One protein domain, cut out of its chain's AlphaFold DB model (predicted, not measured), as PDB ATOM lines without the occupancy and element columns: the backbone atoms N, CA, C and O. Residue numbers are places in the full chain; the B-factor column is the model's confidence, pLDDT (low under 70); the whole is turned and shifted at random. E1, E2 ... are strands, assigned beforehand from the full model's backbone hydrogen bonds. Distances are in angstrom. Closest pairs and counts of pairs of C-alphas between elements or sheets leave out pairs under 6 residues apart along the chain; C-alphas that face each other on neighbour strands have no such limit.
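What this domain is: This is residues 5 to 105 of the 415 residues of the protein "Listeria-Bacteroides repeat domain (List_Bact_rpt)" of uncultured Clostridium sp (UniProt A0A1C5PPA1). A rod with little regular structure: the sheet E4 E3 E6 E5, curled like part of a barrel, forms a body with loops 52 to 70 and 77 to 95, and hairpin E1 E2 with residues 5 to 21 makes a small head at one end. The printed part has 101 residues, no named helix and six strands, E1 to E6 along the chain, holding 40 residues, under half; the class is all strand, the larger sheet mixed. The whole is loose, radius of gyration of the C-alphas 16.5 A, spans 55 by 24 by 24 A.

How they stand to each other: Inner strands E3, residues 35 to 42, and E6, 96 to 105, are parallel; N 40 and O 98 are 2.8 A apart. Edge strands E4, 45 to 51, and E5, 71 to 76, form antiparallel hairpins with E3 (N 39 and O 47, 2.8 A) and E6 (N 73 and O 101, 2.8 A). E1, 22 to 25, and E2, 28 to 32, form another (N 23 and O 31, 2.9 A); E2 runs on into E3 at 43 degrees.

Where its parts are: E6 spans 29.9 A, E3 21.7 A, E4 19.4 A. E1 begins at C-alpha 22 (38.483, 38.905, 43.997); E6 ends at C-alpha 105 (50.765, 65.514, 8.561).

The domain as a whole: The farthest C-alphas, Asn 26 and Ala 105, are 55.5 A apart. The printed part has no cut; links E4 to E5 and E5 to E6 are long. Residues 5 to 11 have pLDDT under 70.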
ATOM      1  N   HIS A   5      53.199  34.706  46.471       63.12
ATOM      2  CA  HIS A   5      53.391  33.351  46.988       63.12
ATOM      3  C   HIS A   5      54.806  32.884  46.646       63.12
ATOM      4  O   HIS A   5      55.158  32.794  45.477       63.12
ATOM      5  N   ASN A   6      55.640  32.619  47.656       67.88
ATOM      6  CA  ASN A   6      57.051  32.232  47.487       67.88
ATOM      7  C   ASN A   6      57.903  33.246  46.686       67.88
ATOM      8  O   ASN A   6      58.730  32.856  45.870       67.88
ATOM      9  N   GLY A   7      57.678  34.556  46.858       61.81
ATOM     10  CA  GLY A   7      58.352  35.608  46.062       61.81
ATOM     11  C   GLY A   7      57.777  35.802  44.644       61.81
ATOM     12  O   GLY A   7      58.123  36.759  43.962       61.81
ATOM     13  N   ILE A   8      56.861  34.910  44.265       62.69
ATOM     14  CA  ILE A   8      55.971  34.828  43.103       62.69
ATOM     15  C   ILE A   8      54.809  35.828  43.051       62.69
ATOM     16  O   ILE A   8      53.869  35.606  43.814       62.69
ATOM     17  N   GLU A   9      54.768  36.874  42.220       67.75
ATOM     18  CA  GLU A   9      53.489  37.583  42.039       67.75
ATOM     19  C   GLU A   9      52.478  36.663  41.329       67.75
ATOM     20  O   GLU A   9      52.721  36.197  40.219       67.75
ATOM     21  N   ILE A  10      51.331  36.392  41.956       68.56
ATOM     22  CA  ILE A  10      50.319  35.491  41.390       68.56
ATOM     23  C   ILE A  10      49.665  36.143  40.155       68.56
ATOM     24  O   ILE A  10      49.022  37.192  40.250       68.56
ATOM     25  N   GLU A  11      49.816  35.526  38.980       64.69
ATOM     26  CA  GLU A  11      49.243  36.014  37.711       64.69
ATOM     27  C   GLU A  11      47.774  35.618  37.515       64.69
ATOM     28  O   GLU A  11      46.981  36.406  36.999       64.69
ATOM     29  N   SER A  12      47.385  34.433  37.990       74.31
ATOM     30  CA  SER A  12      46.007  33.939  37.983       74.31
ATOM     31  C   SER A  12      45.744  33.082  39.221       74.31
ATOM     32  O   SER A  12      46.651  32.431  39.738       74.31
ATOM     33  N   MET A  13      44.510  33.100  39.722       79.06
ATOM     34  CA  MET A  13      44.097  32.297  40.868       79.06
ATOM     35  C   MET A  13      42.807  31.571  40.531       79.06
ATOM     36  O   MET A  13      41.845  32.187  40.078       79.06
ATOM     37  N   THR A  14      42.775  30.264  40.764       81.75
ATOM     38  CA  THR A  14      41.579  29.448  40.558       81.75
ATOM     39  C   THR A  14      41.162  28.793  41.868       81.75
ATOM     40  O   THR A  14      41.996  28.415  42.688       81.75
ATOM     41  N   HIS A  15      39.855  28.677  42.081       83.69
ATOM     42  CA  HIS A  15      39.267  27.908  43.168       83.69
ATOM     43  C   HIS A  15      38.218  26.981  42.559       83.69
ATOM     44  O   HIS A  15      37.305  27.442  41.875       83.69
ATOM     45  N   ASN A  16      38.385  25.671  42.752       86.62
ATOM     46  CA  ASN A  16      37.532  24.634  42.159       86.62
ATOM     47  C   ASN A  16      37.388  24.757  40.628       86.62
ATOM     48  O   ASN A  16      36.305  24.584  40.077       86.62
ATOM     49  N   GLY A  17      38.480  25.104  39.936       80.94
ATOM     50  CA  GLY A  17      38.504  25.249  38.476       80.94
ATOM     51  C   GLY A  17      37.906  26.554  37.935       80.94
ATOM     52  O   GLY A  17      37.935  26.769  36.728       80.94
ATOM     53  N   VAL A  18      37.411  27.449  38.797       81.56
ATOM     54  CA  VAL A  18      36.882  28.767  38.410       81.56
ATOM     55  C   VAL A  18      37.884  29.853  38.783       81.56
ATOM     56  O   VAL A  18      38.441  29.837  39.880       81.56
ATOM     57  N   GLU A  19      38.118  30.816  37.890       82.81
ATOM     58  CA  GLU A  19      38.981  31.957  38.196       82.81
ATOM     59  C   GLU A  19      38.384  32.815  39.320       82.81
ATOM     60  O   GLU A  19      37.286  33.370  39.201       82.81
ATOM     61  N   VAL A  20      39.155  32.970  40.395       82.69
ATOM     62  CA  VAL A  20      38.839  33.847  41.519       82.69
ATOM     63  C   VAL A  20      38.841  35.281  41.011       82.69
ATOM     64  O   VAL A  20      39.862  35.783  40.571       82.69
ATOM     65  N   GLN A  21      37.707  35.972  41.069       81.06
ATOM     66  CA  GLN A  21      37.632  37.354  40.579       81.06
ATOM     67  C   GLN A  21      38.210  38.353  41.586       81.06
ATOM     68  O   GLN A  21      38.857  39.326  41.199       81.06
ATOM     69  N   THR A  22      37.997  38.098  42.874       82.44
ATOM     70  CA  THR A  22      38.483  38.905  43.997       82.44
ATOM     71  C   THR A  22      38.711  38.011  45.206       82.44
ATOM     72  O   THR A  22      37.904  37.116  45.453       82.44
ATOM     73  N   TRP A  23      39.741  38.295  45.999       82.38
ATOM     74  CA  TRP A  23      39.929  37.692  47.318       82.38
ATOM     75  C   TRP A  23      40.160  38.788  48.348       82.38
ATOM     76  O   TRP A  23      41.032  39.644  48.187       82.38
ATOM     77  N   THR A  24      39.379  38.741  49.421       82.25
ATOM     78  CA  THR A  24      39.548  39.569  50.609       82.25
ATOM     79  C   THR A  24      40.042  38.740  51.791       82.25
ATOM     80  O   THR A  24      39.484  37.681  52.078       82.25
ATOM     81  N   HIS A  25      41.035  39.246  52.516       82.12
ATOM     82  CA  HIS A  25      41.492  38.694  53.789       82.12
ATOM     83  C   HIS A  25      41.398  39.788  54.859       82.12
ATOM     84  O   HIS A  25      41.895  40.894  54.656       82.12
ATOM     85  N   ASN A  26      40.715  39.507  55.974       85.38
ATOM     86  CA  ASN A  26      40.449  40.468  57.058       85.38
ATOM     87  C   ASN A  26      39.840  41.802  56.576       85.38
ATOM     88  O   ASN A  26      40.234  42.877  57.014       85.38
ATOM     89  N   GLY A  27      38.903  41.735  55.626       79.12
ATOM     90  CA  GLY A  27      38.230  42.912  55.060       79.12
ATOM     91  C   GLY A  27      39.052  43.707  54.036       79.12
ATOM     92  O   GLY A  27      38.502  44.591  53.384       79.12
ATOM     93  N   MET A  28      40.332  43.380  53.831       76.94
ATOM     94  CA  MET A  28      41.175  44.001  52.808       76.94
ATOM     95  C   MET A  28      41.226  43.141  51.550       76.94
ATOM     96  O   MET A  28      41.419  41.929  51.623       76.94
ATOM     97  N   GLU A  29      41.080  43.765  50.382       78.06
ATOM     98  CA  GLU A  29      41.327  43.084  49.112       78.06
ATOM     99  C   GLU A  29      42.812  42.758  48.974       78.06
ATOM    100  O   GLU A  29      43.653  43.652  48.898       78.06
ATOM    101  N   VAL A  30      43.113  41.464  48.913       78.31
ATOM    102  CA  VAL A  30      44.467  40.946  48.710       78.31
ATOM    103  C   VAL A  30      44.692  40.511  47.262       78.31
ATOM    104  O   VAL A  30      45.824  40.541  46.797       78.31
ATOM    105  N   TYR A  31      43.627  40.192  46.516       79.44
ATOM    106  CA  TYR A  31      43.696  39.809  45.103       79.44
ATOM    107  C   TYR A  31      42.521  40.375  44.301       79.44
ATOM    108  O   TYR A  31      41.377  40.345  44.756       79.44
ATOM    109  N   SER A  32      42.792  40.794  43.067       79.56
ATOM    110  CA  SER A  32      41.782  41.021  42.031       79.56
ATOM    111  C   SER A  32      42.304  40.438  40.728       79.56
ATOM    112  O   SER A  32      43.404  40.793  40.298       79.56
ATOM    113  N   ALA A  33      41.508  39.589  40.077       80.69
ATOM    114  CA  ALA A  33      41.829  39.118  38.738       80.69
ATOM    115  C   ALA A  33      41.925  40.308  37.779       80.69
ATOM    116  O   ALA A  33      41.183  41.293  37.904       80.69
ATOM    117  N   GLY A  34      42.838  40.209  36.812       85.25
ATOM    118  CA  GLY A  34      42.888  41.159  35.713       85.25
ATOM    119  C   GLY A  34      41.593  41.139  34.905       85.25
ATOM    120  O   GLY A  34      40.911  40.117  34.814       85.25
ATOM    121  N   LYS A  35      41.246  42.277  34.318       91.19
ATOM    122  CA  LYS A  35      40.073  42.414  33.449       91.19
ATOM    123  C   LYS A  35      40.531  42.569  31.998       91.19
ATOM    124  O   LYS A  35      41.705  42.829  31.741       91.19
ATOM    125  N   MET A  36      39.621  42.376  31.047       94.38
ATOM    126  CA  MET A  36      39.946  42.499  29.623       94.38
ATOM    127  C   MET A  36      39.905  43.961  29.182       94.38
ATOM    128  O   MET A  36      38.894  44.640  29.372       94.38
ATOM    129  N   VAL A  37      40.983  44.430  28.557       97.88
ATOM    130  CA  VAL A  37      40.989  45.650  27.750       97.88
ATOM    131  C   VAL A  37      40.794  45.246  26.295       97.88
ATOM    132  O   VAL A  37      41.551  44.428  25.779       97.88
ATOM    133  N   THR A  38      39.791  45.813  25.626       98.19
ATOM    134  CA  THR A  38      39.637  45.695  24.169       98.19
ATOM    135  C   THR A  38      40.230  46.926  23.502       98.19
ATOM    136  O   THR A  38      39.745  48.038  23.692       98.19
ATOM    137  N   TYR A  39      41.270  46.729  22.705       98.50
ATOM    138  CA  TYR A  39      41.944  47.765  21.942       98.50
ATOM    139  C   TYR A  39      41.446  47.766  20.501       98.50
ATOM    140  O   TYR A  39      41.796  46.891  19.710       98.50
ATOM    141  N   VAL A  40      40.648  48.761  20.140       98.38
ATOM    142  CA  VAL A  40      40.178  48.991  18.774       98.38
ATOM    143  C   VAL A  40      41.205  49.857  18.051       98.38
ATOM    144  O   VAL A  40      41.292  51.064  18.278       98.38
ATOM    145  N   VAL A  41      42.019  49.230  17.202       97.88
ATOM    146  CA  VAL A  41      43.097  49.907  16.462       97.88
ATOM    147  C   VAL A  41      42.567  50.522  15.172       97.88
ATOM    148  O   VAL A  41      42.930  51.639  14.813       97.88
ATOM    149  N   ASP A  42      41.683  49.815  14.477       95.94
ATOM    150  CA  ASP A  42      41.096  50.275  13.223       95.94
ATOM    151  C   ASP A  42      39.676  49.720  13.058       95.94
ATOM    152  O   ASP A  42      39.239  48.861  13.824       95.94
ATOM    153  N   THR A  43      38.962  50.187  12.035       92.56
ATOM    154  CA  THR A  43      37.646  49.650  11.680       92.56
ATOM    155  C   THR A  43      37.778  48.162  11.359       92.56
ATOM    156  O   THR A  43      38.373  47.798  10.349       92.56
ATOM    157  N   GLY A  44      37.234  47.309  12.230       92.31
ATOM    158  CA  GLY A  44      37.332  45.850  12.104       92.31
ATOM    159  C   GLY A  44      38.628  45.234  12.646       92.31
ATOM    160  O   GLY A  44      38.766  44.016  12.595       92.31
ATOM    161  N   THR A  45      39.543  46.030  13.210       96.38
ATOM    162  CA  THR A  45      40.809  45.548  13.785       96.38
ATOM    163  C   THR A  45      40.830  45.784  15.289       96.38
ATOM    164  O   THR A  45      40.956  46.922  15.755       96.38
ATOM    165  N   THR A  46      40.745  44.697  16.055       97.56
ATOM    166  CA  THR A  46      40.727  44.731  17.521       97.56
ATOM    167  C   THR A  46      41.705  43.736  18.127       97.56
ATOM    168  O   THR A  46      41.833  42.620  17.632       97.56
ATOM    169  N   TYR A  47      42.308  44.115  19.248       97.56
ATOM    170  CA  TYR A  47      43.135  43.254  20.090       97.56
ATOM    171  C   TYR A  47      42.551  43.218  21.498       97.56
ATOM    172  O   TYR A  47      41.829  44.134  21.898       97.56
ATOM    173  N   GLN A  48      42.862  42.178  22.265       96.88
ATOM    174  CA  GLN A  48      42.450  42.096  23.659       96.88
ATOM    175  C   GLN A  48      43.613  41.656  24.543       96.88
ATOM    176  O   GLN A  48      44.341  40.734  24.188       96.88
ATOM    177  N   GLU A  49      43.761  42.299  25.699       95.12
ATOM    178  CA  GLU A  49      44.785  41.967  26.693       95.12
ATOM    179  C   GLU A  49      44.156  41.941  28.087       95.12
ATOM    180  O   GLU A  49      43.299  42.769  28.416       95.12
ATOM    181  N   LYS A  50      44.574  40.982  28.916       91.94
ATOM    182  CA  LYS A  50      44.163  40.922  30.317       91.94
ATOM    183  C   LYS A  50      45.110  41.778  31.152       91.94
ATOM    184  O   LYS A  50      46.290  41.470  31.249       91.94
ATOM    185  N   VAL A  51      44.585  42.822  31.791       92.06
ATOM    186  CA  VAL A  51      45.377  43.788  32.566       92.06
ATOM    187  C   VAL A  51      44.994  43.700  34.045       92.06
ATOM    188  O   VAL A  51      43.810  43.722  34.390       92.06
ATOM    189  N   LYS A  52      45.985  43.564  34.938       87.81
ATOM    190  CA  LYS A  52      45.769  43.512  36.399       87.81
ATOM    191  C   LYS A  52      45.244  44.852  36.921       87.81
ATOM    192  O   LYS A  52      45.650  45.910  36.445       87.81
ATOM    193  N   LYS A  53      44.381  44.811  37.941       87.44
ATOM    194  CA  LYS A  53      43.854  46.019  38.593       87.44
ATOM    195  C   LYS A  53      44.994  46.955  39.023       87.44
ATOM    196  O   LYS A  53      45.974  46.506  39.615       87.44
ATOM    197  N   GLY A  54      44.855  48.246  38.733       87.94
ATOM    198  CA  GLY A  54      45.846  49.282  39.039       87.94
ATOM    199  C   GLY A  54      46.993  49.410  38.030       87.94
ATOM    200  O   GLY A  54      47.727  50.392  38.095       87.94
ATOM    201  N   GLN A  55      47.142  48.481  37.078       91.69
ATOM    202  CA  GLN A  55      48.119  48.607  35.992       91.69
ATOM    203  C   GLN A  55      47.602  49.527  34.885       91.69
ATOM    204  O   GLN A  55      46.392  49.651  34.672       91.69
ATOM    205  N   SER A  56      48.524  50.171  34.166       95.94
ATOM    206  CA  SER A  56      48.183  51.036  33.034       95.94
ATOM    207  C   SER A  56      47.539  50.238  31.902       95.94
ATOM    208  O   SER A  56      48.019  49.176  31.525       95.94
ATOM    209  N   CYS A  57      46.479  50.790  31.317       96.94
ATOM    210  CA  CYS A  57      45.816  50.251  30.130       96.94
ATOM    211  C   CYS A  57      46.307  50.902  28.832       96.94
ATOM    212  O   CYS A  57      45.826  50.541  27.764       96.94
ATOM    213  N   LEU A  58      47.213  51.884  28.889       97.56
ATOM    214  CA  LEU A  58      47.576  52.709  27.727       97.56
ATOM    215  C   LEU A  58      48.783  52.187  26.927       97.56
ATOM    216  O   LEU A  58      49.088  52.737  25.870       97.56
ATOM    217  N   ALA A  59      49.452  51.137  27.404       94.31
ATOM    218  CA  ALA A  59      50.633  50.548  26.778       94.31
ATOM    219  C   ALA A  59      50.447  49.024  26.648       94.31
ATOM    220  O   ALA A  59      50.937  48.294  27.507       94.31
ATOM    221  N   PRO A  60      49.696  48.545  25.635       95.25
ATOM    222  CA  PRO A  60      49.564  47.111  25.403       95.25
ATOM    223  C   PRO A  60      50.940  46.477  25.190       95.25
ATOM    224  O   PRO A  60      51.806  47.061  24.537       95.25
ATOM    225  N   THR A  61      51.140  45.287  25.748       93.25
ATOM    226  CA  THR A  61      52.427  44.569  25.691       93.25
ATOM    227  C   THR A  61      52.457  43.516  24.588       93.25
ATOM    228  O   THR A  61      53.522  43.094  24.144       93.25
ATOM    229  N   THR A  62      51.277  43.118  24.115       94.06
ATOM    230  CA  THR A  62      51.089  42.031  23.147       94.06
ATOM    231  C   THR A  62      51.127  42.484  21.686       94.06
ATOM    232  O   THR A  62      51.243  41.653  20.785       94.06
ATOM    233  N   PHE A  63      51.034  43.791  21.426       95.94
ATOM    234  CA  PHE A  63      51.082  44.364  20.081       95.94
ATOM    235  C   PHE A  63      51.447  45.853  20.112       95.94
ATOM    236  O   PHE A  63      51.240  46.547  21.106       95.94
ATOM    237  N   THR A  64      51.906  46.369  18.970       96.06
ATOM    238  CA  THR A  64      52.089  47.810  18.744       96.06
ATOM    239  C   THR A  64      50.987  48.321  17.814       96.06
ATOM    240  O   THR A  64      50.829  47.773  16.718       96.06
ATOM    241  N   PRO A  65      50.230  49.374  18.180       96.69
ATOM    242  CA  PRO A  65      49.219  49.951  17.298       96.69
ATOM    243  C   PRO A  65      49.854  50.491  16.017       96.69
ATOM    244  O   PRO A  65      50.709  51.375  16.057       96.69
ATOM    245  N   THR A  66      49.413  49.988  14.866       96.38
ATOM    246  CA  THR A  66      49.909  50.437  13.562       96.38
ATOM    247  C   THR A  66      48.756  50.684  12.598       96.38
ATOM    248  O   THR A  66      47.753  49.974  12.598       96.38
ATOM    249  N   LYS A  67      48.903  51.724  11.772       96.38
ATOM    250  CA  LYS A  67      48.008  52.034  10.657       96.38
ATOM    251  C   LYS A  67      48.842  52.620   9.521       96.38
ATOM    252  O   LYS A  67      49.544  53.609   9.720       96.38
ATOM    253  N   SER A  68      48.787  52.002   8.340       95.12
ATOM    254  CA  SER A  68      49.646  52.371   7.203       95.12
ATOM    255  C   SER A  68      49.502  53.850   6.829       95.12
ATOM    256  O   SER A  68      48.397  54.314   6.558       95.12
ATOM    257  N   GLY A  69      50.617  54.586   6.829       95.44
ATOM    258  CA  GLY A  69      50.654  56.023   6.534       95.44
ATOM    259  C   GLY A  69      50.280  56.949   7.699       95.44
ATOM    260  O   GLY A  69      50.201  58.160   7.490       95.44
ATOM    261  N   TRP A  70      50.070  56.417   8.910       98.00
ATOM    262  CA  TRP A  70      49.736  57.205  10.097       98.00
ATOM    263  C   TRP A  70      50.675  56.929  11.274       98.00
ATOM    264  O   TRP A  70      51.210  55.836  11.439       98.00
ATOM    265  N   THR A  71      50.820  57.922  12.147       98.31
ATOM    266  CA  THR A  71      51.562  57.820  13.408       98.31
ATOM    267  C   THR A  71      50.590  57.661  14.569       98.31
ATOM    268  O   THR A  71      49.644  58.440  14.692       98.31
ATOM    269  N   PHE A  72      50.815  56.677  15.438       98.31
ATOM    270  CA  PHE A  72      50.023  56.504  16.653       98.31
ATOM    271  C   PHE A  72      50.200  57.701  17.604       98.31
ATOM    272  O   PHE A  72      51.308  58.207  17.777       98.31
ATOM    273  N   VAL A  73      49.101  58.177  18.190       98.31
ATOM    274  CA  VAL A  73      49.083  59.310  19.134       98.31
ATOM    275  C   VAL A  73      48.826  58.830  20.556       98.31
ATOM    276  O   VAL A  73      49.469  59.305  21.486       98.31
ATOM    277  N   GLY A  74      47.874  57.915  20.728       98.25
ATOM    278  CA  GLY A  74      47.422  57.445  22.033       98.25
ATOM    279  C   GLY A  74      46.025  56.838  21.962       98.25
ATOM    280  O   GLY A  74      45.499  56.580  20.879       98.25
ATOM    281  N   TRP A  75      45.417  56.632  23.125       98.50
ATOM    282  CA  TRP A  75      44.113  55.983  23.255       98.50
ATOM    283  C   TRP A  75      43.030  56.941  23.755       98.50
ATOM    284  O   TRP A  75      43.315  57.903  24.468       98.50
ATOM    285  N   ARG A  76      41.774  56.639  23.422       98.12
ATOM    286  CA  ARG A  76      40.561  57.288  23.946       98.12
ATOM    287  C   ARG A  76      39.510  56.244  24.322       98.12
ATOM    288  O   ARG A  76      39.565  55.125  23.836       98.12
ATOM    289  N   GLU A  77      38.526  56.617  25.138       97.44
ATOM    290  CA  GLU A  77      37.346  55.768  25.425       97.44
ATOM    291  C   GLU A  77      36.193  56.000  24.433       97.44
ATOM    292  O   GLU A  77      35.211  55.261  24.421       97.44
ATOM    293  N   ASP A  78      36.325  57.008  23.569       97.19
ATOM    294  CA  ASP A  78      35.369  57.347  22.520       97.19
ATOM    295  C   ASP A  78      36.012  57.288  21.124       97.19
ATOM    296  O   ASP A  78      37.233  57.187  20.964       97.19
ATOM    297  N   LYS A  79      35.168  57.381  20.092       96.69
ATOM    298  CA  LYS A  79      35.574  57.316  18.681       96.69
ATOM    299  C   LYS A  79      35.934  58.684  18.082       96.69
ATOM    300  O   LYS A  79      36.020  58.811  16.863       96.69
ATOM    301  N   THR A  80      36.107  59.733  18.886       97.38
ATOM    302  CA  THR A  80      36.387  61.081  18.371       97.38
ATOM    303  C   THR A  80      37.800  61.143  17.796       97.38
ATOM    304  O   THR A  80      38.778  60.820  18.474       97.38
ATOM    305  N   ALA A  81      37.932  61.596  16.548       97.06
ATOM    306  CA  ALA A  81      39.228  61.849  15.929       97.06
ATOM    307  C   ALA A  81      39.757  63.226  16.367       97.06
ATOM    308  O   ALA A  81      39.315  64.261  15.883       97.06
ATOM    309  N   SER A  82      40.688  63.245  17.320       96.31
ATOM    310  CA  SER A  82      41.294  64.468  17.863       96.31
ATOM    311  C   SER A  82      42.643  64.154  18.503       96.31
ATOM    312  O   SER A  82      42.859  63.034  18.952       96.31
ATOM    313  N   GLY A  83      43.531  65.145  18.597       93.62
ATOM    314  CA  GLY A  83      44.826  65.010  19.271       93.62
ATOM    315  C   GLY A  83      44.753  64.854  20.788       93.62
ATOM    316  O   GLY A  83      45.751  64.488  21.401       93.62
ATOM    317  N   THR A  84      43.599  65.112  21.403       96.88
ATOM    318  CA  THR A  84      43.400  64.886  22.838       96.88
ATOM    319  C   THR A  84      43.225  63.392  23.101       96.88
ATOM    320  O   THR A  84      42.206  62.812  22.721       96.88
ATOM    321  N   VAL A  85      44.209  62.780  23.755       97.94
ATOM    322  CA  VAL A  85      44.222  61.365  24.160       97.94
ATOM    323  C   VAL A  85      44.328  61.248  25.680       97.94
ATOM    324  O   VAL A  85      44.630  62.226  26.365       97.94
ATOM    325  N   LEU A  86      44.066  60.059  26.219       98.19
ATOM    326  CA  LEU A  86      44.211  59.774  27.646       98.19
ATOM    327  C   LEU A  86      45.682  59.895  28.065       98.19
ATOM    328  O   LEU A  86      46.550  59.261  27.468       98.19
ATOM    329  N   GLY A  87      45.955  60.679  29.112       97.12
ATOM    330  CA  GLY A  87      47.279  60.743  29.745       97.12
ATOM    331  C   GLY A  87      47.503  59.634  30.778       97.12
ATOM    332  O   GLY A  87      48.631  59.208  31.004       97.12
ATOM    333  N   SER A  88      46.423  59.139  31.384       96.75
ATOM    334  CA  SER A  88      46.429  57.990  32.285       96.75
ATOM    335  C   SER A  88      45.109  57.229  32.179       96.75
ATOM    336  O   SER A  88      44.044  57.805  31.949       96.75
ATOM    337  N   LYS A  89      45.188  55.907  32.313       97.50
ATOM    338  CA  LYS A  89      44.040  55.016  32.476       97.50
ATOM    339  C   LYS A  89      44.551  53.746  33.127       97.50
ATOM    340  O   LYS A  89      45.409  53.083  32.551       97.50
ATOM    341  N   VAL A  90      44.058  53.436  34.317       95.44
ATOM    342  CA  VAL A  90      44.394  52.197  35.022       95.44
ATOM    343  C   VAL A  90      43.245  51.209  34.924       95.44
ATOM    344  O   VAL A  90      42.094  51.607  34.721       95.44
ATOM    345  N   MET A  91      43.567  49.923  35.033       93.81
ATOM    346  CA  MET A  91      42.554  48.886  34.986       93.81
ATOM    347  C   MET A  91      41.794  48.806  36.303       93.81
ATOM    348  O   MET A  91      42.394  48.767  37.378       93.81
ATOM    349  N   GLU A  92      40.473  48.723  36.201       89.88
ATOM    350  CA  GLU A  92      39.554  48.638  37.333       89.88
ATOM    351  C   GLU A  92      38.846  47.274  37.359       89.88
ATOM    352  O   GLU A  92      39.322  46.283  36.807       89.88
ATOM    353  N   ARG A  93      37.695  47.193  38.033       85.31
ATOM    354  CA  ARG A  93      36.925  45.948  38.196       85.31
ATOM    355  C   ARG A  93      36.079  45.553  36.982       85.31
ATOM    356  O   ARG A  93      35.513  44.460  36.991       85.31
ATOM    357  N   SER A  94      36.014  46.390  35.952       88.81
ATOM    358  CA  SER A  94      35.193  46.159  34.759       88.81
ATOM    359  C   SER A  94      36.051  46.143  33.493       88.81
ATOM    360  O   SER A  94      37.029  46.888  33.427       88.81
ATOM    361  N   PRO A  95      35.698  45.326  32.480       94.38
ATOM    362  CA  PRO A  95      36.306  45.426  31.158       94.38
ATOM    363  C   PRO A  95      36.150  46.834  30.579       94.38
ATOM    364  O   PRO A  95      35.154  47.509  30.847       94.38
ATOM    365  N   LEU A  96      37.104  47.259  29.754       96.62
ATOM    366  CA  LEU A  96      37.061  48.563  29.092       96.62
ATOM    367  C   LEU A  96      37.449  48.449  27.618       96.62
ATOM    368  O   LEU A  96      38.150  47.521  27.216       96.62
ATOM    369  N   THR A  97      36.984  49.401  26.809       98.12
ATOM    370  CA  THR A  97      37.324  49.498  25.385       98.12
ATOM    371  C   THR A  97      38.073  50.797  25.131       98.12
ATOM    372  O   THR A  97      37.599  51.864  25.514       98.12
ATOM    373  N   LEU A  98      39.227  50.703  24.476       98.56
ATOM    374  CA  LEU A  98      40.038  51.839  24.060       98.56
ATOM    375  C   LEU A  98      40.120  51.898  22.541       98.56
ATOM    376  O   LEU A  98      40.306  50.882  21.883       98.56
ATOM    377  N   TYR A  99      40.038  53.103  21.999       98.56
ATOM    378  CA  TYR A  99      40.147  53.388  20.579       98.56
ATOM    379  C   TYR A  99      41.454  54.116  20.293       98.56
ATOM    380  O   TYR A  99      41.782  55.109  20.951       98.56
ATOM    381  N   ALA A 100      42.212  53.607  19.327       98.50
ATOM    382  CA  ALA A 100      43.465  54.213  18.916       98.50
ATOM    383  C   ALA A 100      43.209  55.514  18.148       98.50
ATOM    384  O   ALA A 100      42.421  55.560  17.199       98.50
ATOM    385  N   VAL A 101      43.937  56.562  18.520       98.75
ATOM    386  CA  VAL A 101      44.037  57.792  17.744       98.75
ATOM    387  C   VAL A 101      45.330  57.764  16.950       98.75
ATOM    388  O   VAL A 101      46.420  57.574  17.494       98.75
ATOM    389  N   PHE A 102      45.204  58.029  15.659       98.75
ATOM    390  CA  PHE A 102      46.311  58.167  14.730       98.75
ATOM    391  C   PHE A 102      46.358  59.581  14.148       98.75
ATOM    392  O   PHE A 102      45.330  60.249  14.037       98.75
ATOM    393  N   LYS A 103      47.550  60.036  13.753       98.56
ATOM    394  CA  LYS A 103      47.758  61.322  13.083       98.56
ATOM    395  C   LYS A 103      48.544  61.201  11.783       98.56
ATOM    396  O   LYS A 103      49.415  60.345  11.656       98.56
ATOM    397  N   GLN A 104      48.259  62.102  10.855       98.38
ATOM    398  CA  GLN A 104      48.989  62.293   9.605       98.38
ATOM    399  C   GLN A 104      49.256  63.791   9.414       98.38
ATOM    400  O   GLN A 104      48.400  64.624   9.720       98.38
ATOM    401  N   ALA A 105      50.449  64.142   8.939       98.25
ATOM    402  CA  ALA A 105      50.765  65.514   8.561       98.25
ATOM    403  C   ALA A 105      50.168  65.812   7.181       98.25
ATOM    404  O   ALA A 105      50.354  65.022   6.261       98.25
TER     405      ALA A 105